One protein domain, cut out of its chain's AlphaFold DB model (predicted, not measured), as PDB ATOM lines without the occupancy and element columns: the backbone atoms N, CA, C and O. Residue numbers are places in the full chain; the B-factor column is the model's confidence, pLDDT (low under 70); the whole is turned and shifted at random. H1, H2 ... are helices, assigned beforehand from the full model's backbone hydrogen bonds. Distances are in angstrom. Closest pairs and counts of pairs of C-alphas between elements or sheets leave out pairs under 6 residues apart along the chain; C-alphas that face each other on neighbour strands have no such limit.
ATOM      1  N   ASN A  96     250.874 235.299 278.690       95.06
ATOM      2  CA  ASN A  96     251.536 235.408 279.991       95.06
ATOM      3  C   ASN A  96     252.722 236.374 279.950       95.06
ATOM      4  O   ASN A  96     252.918 237.150 280.886       95.06
ATOM      5  N   LEU A  97     253.525 236.320 278.886       95.50
ATOM      6  CA  LEU A  97     254.670 237.207 278.723       95.50
ATOM      7  C   LEU A  97     254.236 238.662 278.515       95.50
ATOM      8  O   LEU A  97     254.831 239.554 279.114       95.50
ATOM      9  N   GLU A  98     253.196 238.898 277.719       94.94
ATOM     10  CA  GLU A  98     252.579 240.216 277.534       94.94
ATOM     11  C   GLU A  98     252.072 240.773 278.868       94.94
ATOM     12  O   GLU A  98     252.411 241.894 279.240       94.94
ATOM     13  N   PHE A  99     251.364 239.964 279.661       94.69
ATOM     14  CA  PHE A  99     250.921 240.383 280.989       94.69
ATOM     15  C   PHE A  99     252.092 240.767 281.908       94.69
ATOM     16  O   PHE A  99     252.039 241.791 282.597       94.69
ATOM     17  N   LEU A 100     253.168 239.974 281.914       94.50
ATOM     18  CA  LEU A 100     254.368 240.285 282.691       94.50
ATOM     19  C   LEU A 100     255.011 241.597 282.238       94.50
ATOM     20  O   LEU A 100     255.325 242.432 283.084       94.50
ATOM     21  N   ALA A 101     255.182 241.775 280.929       94.88
ATOM     22  CA  ALA A 101     255.854 242.926 280.340       94.88
ATOM     23  C   ALA A 101     255.048 244.219 280.466       94.88
ATOM     24  O   ALA A 101     255.630 245.279 280.649       94.88
ATOM     25  N   GLU A 102     253.722 244.158 280.367       93.88
ATOM     26  CA  GLU A 102     252.893 245.362 280.349       93.88
ATOM     27  C   GLU A 102     252.281 245.723 281.699       93.88
ATOM     28  O   GLU A 102     251.998 246.897 281.945       93.88
ATOM     29  N   LYS A 103     251.980 244.725 282.540       93.06
ATOM     30  CA  LYS A 103     251.192 244.926 283.766       93.06
ATOM     31  C   LYS A 103     252.027 244.755 285.024       93.06
ATOM     32  O   LYS A 103     251.964 245.621 285.889       93.06
ATOM     33  N   MET A 104     252.800 243.673 285.133       92.31
ATOM     34  CA  MET A 104     253.532 243.380 286.376       92.31
ATOM     35  C   MET A 104     254.886 244.079 286.467       92.31
ATOM     36  O   MET A 104     255.252 244.561 287.536       92.31
ATOM     37  N   TYR A 105     255.624 244.126 285.359       93.62
ATOM     38  CA  TYR A 105     256.988 244.648 285.305       93.62
ATOM     39  C   TYR A 105     257.188 245.599 284.105       93.62
ATOM     40  O   TYR A 105     258.018 245.335 283.232       93.62
ATOM     41  N   PRO A 106     256.425 246.711 284.031       94.25
ATOM     42  CA  PRO A 106     256.404 247.603 282.867       94.25
ATOM     43  C   PRO A 106     257.677 248.427 282.634       94.25
ATOM     44  O   PRO A 106     257.803 249.079 281.597       94.25
ATOM     45  N   LYS A 107     258.608 248.475 283.587       95.75
ATOM     46  CA  LYS A 107     259.851 249.268 283.502       95.75
ATOM     47  C   LYS A 107     261.096 248.389 283.402       95.75
ATOM     48  O   LYS A 107     262.213 248.891 283.271       95.75
ATOM     49  N   GLU A 108     260.909 247.083 283.466       95.44
ATOM     50  CA  GLU A 108     261.946 246.091 283.603       95.44
ATOM     51  C   GLU A 108     262.211 245.448 282.244       95.44
ATOM     52  O   GLU A 108     261.337 245.311 281.389       95.44
ATOM     53  N   LYS A 109     263.455 245.027 282.031       96.06
ATOM     54  CA  LYS A 109     263.798 244.230 280.856       96.06
ATOM     55  C   LYS A 109     263.568 242.762 281.181       96.06
ATOM     56  O   LYS A 109     264.095 242.268 282.176       96.06
ATOM     57  N   ILE A 110     262.840 242.064 280.316       95.38
ATOM     58  CA  ILE A 110     262.562 240.633 280.454       95.38
ATOM     59  C   ILE A 110     263.439 239.851 279.477       95.38
ATOM     60  O   ILE A 110     263.514 240.174 278.291       95.38
ATOM     61  N   ILE A 111     264.098 238.805 279.977       95.94
ATOM     62  CA  ILE A 111     264.798 237.815 279.157       95.94
ATOM     63  C   ILE A 111     263.942 236.555 279.125       95.94
ATOM     64  O   ILE A 111     263.641 235.977 280.167       95.94
ATOM     65  N   VAL A 112     263.581 236.116 277.921       94.88
ATOM     66  CA  VAL A 112     262.830 234.877 277.715       94.88
ATOM     67  C   VAL A 112     263.806 233.768 277.360       94.88
ATOM     68  O   VAL A 112     264.398 233.771 276.281       94.88
ATOM     69  N   TRP A 113     263.968 232.809 278.265       96.19
ATOM     70  CA  TRP A 113     264.728 231.593 277.998       96.19
ATOM     71  C   TRP A 113     263.763 230.472 277.619       96.19
ATOM     72  O   TRP A 113     262.978 230.012 278.443       96.19
ATOM     73  N   GLY A 114     263.859 229.978 276.387       92.94
ATOM     74  CA  GLY A 114     263.070 228.842 275.920       92.94
ATOM     75  C   GLY A 114     263.736 228.119 274.756       92.94
ATOM     76  O   GLY A 114     264.705 228.606 274.177       92.94
ATOM     77  N   HIS A 115     263.213 226.945 274.407       95.25
ATOM     78  CA  HIS A 115     263.642 226.234 273.204       95.25
ATOM     79  C   HIS A 115     263.409 227.097 271.950       95.25
ATOM     80  O   HIS A 115     262.407 227.812 271.874       95.25
ATOM     81  N   ASN A 116     264.281 226.981 270.940       92.62
ATOM     82  CA  ASN A 116     264.209 227.761 269.693       92.62
ATOM     83  C   ASN A 116     262.822 227.718 269.044       92.62
ATOM     84  O   ASN A 116     262.365 228.719 268.499       92.62
ATOM     85  N   TYR A 117     262.149 226.564 269.131       92.56
ATOM     86  CA  TYR A 117     260.783 226.401 268.640       92.56
ATOM     87  C   TYR A 117     259.810 227.412 269.241       92.56
ATOM     88  O   TYR A 117     258.950 227.840 268.501       92.56
ATOM     89  N   HIS A 118     259.910 227.799 270.515       95.06
ATOM     90  CA  HIS A 118     258.945 228.721 271.129       95.06
ATOM     91  C   HIS A 118     259.250 230.181 270.796       95.06
ATOM     92  O   HIS A 118     258.343 230.966 270.562       95.06
ATOM     93  N   VAL A 119     260.532 230.557 270.771       94.38
ATOM     94  CA  VAL A 119     260.949 231.971 270.709       94.38
ATOM     95  C   VAL A 119     261.183 232.493 269.293       94.38
ATOM     96  O   VAL A 119     261.221 233.704 269.085       94.38
ATOM     97  N   ARG A 120     261.378 231.611 268.304       91.81
ATOM     98  CA  ARG A 120     261.593 232.046 266.916       91.81
ATOM     99  C   ARG A 120     260.361 232.771 266.380       91.81
ATOM    100  O   ARG A 120     259.244 232.361 266.653       91.81
ATOM    101  N   LYS A 121     260.560 233.802 265.567       91.56
ATOM    102  CA  LYS A 121     259.464 234.502 264.883       91.56
ATOM    103  C   LYS A 121     259.131 233.842 263.554       91.56
ATOM    104  O   LYS A 121     260.021 233.267 262.925       91.56
ATOM    105  N   ASN A 122     257.913 234.058 263.065       90.44
ATOM    106  CA  ASN A 122     257.429 233.542 261.785       90.44
ATOM    107  C   ASN A 122     257.594 232.020 261.684       90.44
ATOM    108  O   ASN A 122     258.071 231.508 260.666       90.44
ATOM    109  N   ASN A 123     257.245 231.291 262.744       91.50
ATOM    110  CA  ASN A 123     257.420 229.845 262.793       91.50
ATOM    111  C   ASN A 123     256.656 229.145 261.668       91.50
ATOM    112  O   ASN A 123     257.191 228.259 261.004       91.50
ATOM    113  N   SER A 124     255.454 229.638 261.383       86.50
ATOM    114  CA  SER A 124     254.598 229.168 260.293       86.50
ATOM    115  C   SER A 124     255.162 229.355 258.884       86.50
ATOM    116  O   SER A 124     254.584 228.851 257.921       86.50
ATOM    117  N   LYS A 125     256.309 230.028 258.729       88.00
ATOM    118  CA  LYS A 125     257.049 230.132 257.458       88.00
ATOM    119  C   LYS A 125     258.218 229.150 257.361       88.00
ATOM    120  O   LYS A 125     258.859 229.069 256.315       88.00
ATOM    121  N   VAL A 126     258.521 228.414 258.431       87.62
ATOM    122  CA  VAL A 126     259.599 227.423 258.460       87.62
ATOM    123  C   VAL A 126     259.043 226.063 258.046       87.62
ATOM    124  O   VAL A 126     258.038 225.607 258.587       87.62
ATOM    125  N   LYS A 127     259.723 225.393 257.112       83.38
ATOM    126  CA  LYS A 127     259.359 224.046 256.661       83.38
ATOM    127  C   LYS A 127     259.892 222.974 257.604       83.38
ATOM    128  O   LYS A 127     261.052 223.020 258.018       83.38
ATOM    129  N   TYR A 128     259.060 221.980 257.881       76.81
ATOM    130  CA  TYR A 128     259.476 220.717 258.464       76.81
ATOM    131  C   TYR A 128     260.090 219.857 257.356       76.81
ATOM    132  O   TYR A 128     259.395 219.448 256.426       76.81
ATOM    133  N   VAL A 129     261.404 219.625 257.430       72.12
ATOM    134  CA  VAL A 129     262.194 218.993 256.353       72.12
ATOM    135  C   VAL A 129     261.643 217.619 255.953       72.12
ATOM    136  O   VAL A 129     261.727 217.247 254.789       72.12
ATOM    137  N   GLU A 130     261.027 216.894 256.887       69.75
ATOM    138  CA  GLU A 130     260.563 215.517 256.677       69.75
ATOM    139  C   GLU A 130     259.105 215.395 256.202       69.75
ATOM    140  O   GLU A 130     258.693 214.315 255.784       69.75
ATOM    141  N   HIS A 131     258.305 216.466 256.263       66.19
ATOM    142  CA  HIS A 131     256.848 216.362 256.072       66.19
ATOM    143  C   HIS A 131     256.265 217.336 255.043       66.19
ATOM    144  O   HIS A 131     255.050 217.369 254.885       66.19
ATOM    145  N   GLU A 132     257.093 218.149 254.373       73.44
ATOM    146  CA  GLU A 132     256.673 219.221 253.440       73.44
ATOM    147  C   GLU A 132     255.630 220.210 254.007       73.44
ATOM    148  O   GLU A 132     255.113 221.068 253.295       73.44
ATOM    149  N   GLN A 133     255.358 220.135 255.307       75.88
ATOM    150  CA  GLN A 133     254.437 220.992 256.035       75.88
ATOM    151  C   GLN A 133     255.214 222.097 256.739       75.88
ATOM    152  O   GLN A 133     256.356 221.907 257.170       75.88
ATOM    153  N   ASN A 134     254.594 223.264 256.872       82.75
ATOM    154  CA  ASN A 134     255.139 224.303 257.731       82.75
ATOM    155  C   ASN A 134     254.910 223.939 259.201       82.75
ATOM    156  O   ASN A 134     253.966 223.223 259.538       82.75
ATOM    157  N   PHE A 135     255.761 224.455 260.086       85.88
ATOM    158  CA  PHE A 135     255.485 224.389 261.517       85.88
ATOM    159  C   PHE A 135     254.199 225.157 261.862       85.88
ATOM    160  O   PHE A 135     253.796 226.074 261.152       85.88
ATOM    161  N   LEU A 136     253.558 224.790 262.973       91.00
ATOM    162  CA  LEU A 136     252.414 225.539 263.494       91.00
ATOM    163  C   LEU A 136     252.857 226.878 264.086       91.00
ATOM    164  O   LEU A 136     254.038 227.063 264.376       91.00
ATOM    165  N   ASN A 137     251.918 227.793 264.319       92.94
ATOM    166  CA  ASN A 137     252.227 229.015 265.054       92.94
ATOM    167  C   ASN A 137     252.809 228.684 266.442       92.94
ATOM    168  O   ASN A 137     252.408 227.711 267.090       92.94
ATOM    169  N   ASN A 138     253.783 229.477 266.877       94.44
ATOM    170  CA  ASN A 138     254.410 229.371 268.194       94.44
ATOM    171  C   ASN A 138     254.249 230.672 268.993       94.44
ATOM    172  O   ASN A 138     253.651 231.636 268.528       94.44
ATOM    173  N   MET A 139     254.854 230.724 270.182       95.81
ATOM    174  CA  MET A 139     254.804 231.913 271.031       95.81
ATOM    175  C   MET A 139     255.366 233.140 270.297       95.81
ATOM    176  O   MET A 139     254.750 234.198 270.331       95.81
ATOM    177  N   GLY A 140     256.484 233.000 269.581       93.25
ATOM    178  CA  GLY A 140     257.089 234.080 268.797       93.25
ATOM    179  C   GLY A 140     256.218 234.649 267.668       93.25
ATOM    180  O   GLY A 140     256.465 235.780 267.258       93.25
ATOM    181  N   ASP A 141     255.210 233.916 267.187       93.38
ATOM    182  CA  ASP A 141     254.211 234.411 266.228       93.38
ATOM    183  C   ASP A 141     253.088 235.214 266.895       93.38
ATOM    184  O   ASP A 141     252.483 236.067 266.249       93.38
ATOM    185  N   TYR A 142     252.813 234.956 268.176       93.88
ATOM    186  CA  TYR A 142     251.765 235.634 268.945       93.88
ATOM    187  C   TYR A 142     252.261 236.865 269.713       93.88
ATOM    188  O   TYR A 142     251.447 237.640 270.207       93.88
ATOM    189  N   LEU A 143     253.576 237.074 269.825       89.38
ATOM    190  CA  LEU A 143     254.118 238.267 270.476       89.38
ATOM    191  C   LEU A 143     253.912 239.505 269.595       89.38
ATOM    192  O   LEU A 143     254.554 239.656 268.559       89.38
ATOM    193  N   LEU A 144     253.049 240.414 270.052       70.12
ATOM    194  CA  LEU A 144     252.685 241.647 269.344       70.12
ATOM    195  C   LEU A 144     253.750 242.761 269.440       70.12
ATOM    196  O   LEU A 144     253.668 243.750 268.715       70.12
ATOM    197  N   PHE A 145     254.764 242.605 270.301       61.69
ATOM    198  CA  PHE A 145     255.767 243.639 270.604       61.69
ATOM    199  C   PHE A 145     257.115 243.407 269.927       61.69
ATOM    200  O   PHE A 145     258.135 243.372 270.616       61.69
ATOM    201  N   VAL A 146     257.171 243.240 268.604       45.84
ATOM    202  CA  VAL A 146     258.451 243.419 267.895       45.84
ATOM    203  C   VAL A 146     258.309 243.870 266.453       45.84
ATOM    204  O   VAL A 146     257.579 243.194 265.700       45.84
TER     205      VAL A 146
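This is residues 96 to 146 of the 146 residues of the protein "Erythromycin esterase" of Priestia aryabhattai (UniProt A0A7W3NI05). With little regular structure, the printed part is a long, loose rod: H1 lies towards one end, the short helices H2 and H3 meet in the middle, and a loop, residues 120 to 138, reaches out to the other end and folds back. The 51 printed residues include three named helices, H1, H2, H3 in chain order, and no named strand; the class is all helix, though named elements hold only 17 residues. It is loose, with a radius of gyration of the C-alphas of 13.5 A and spans of 42 by 18 by 15 A.

H1, residues 96 to 104, is apart from H2, residues 116 to 119, and from H3, residues 139 to 142. H2 and H3 touch, the closest C-alphas being those of Val 119 and Gly 140, 4.8 A apart. In H1 every O i to N i+4 pair is within hydrogen-bond range; H2 and H3 are too short for such a pair.

H1 begins at C-alpha 96 (251.536, 235.408, 279.991) and is 10.4 A long; H2 measures 5.4 A. H3, 5.2 A, ends at C-alpha 142 (251.765, 235.634, 268.945).

The farthest C-alphas, Lys 107 and Glu 130, are 43.1 A apart. The printed part has no cut, and both links are long. Residues 130 to 131 and 145 to 146 have pLDDT under 70.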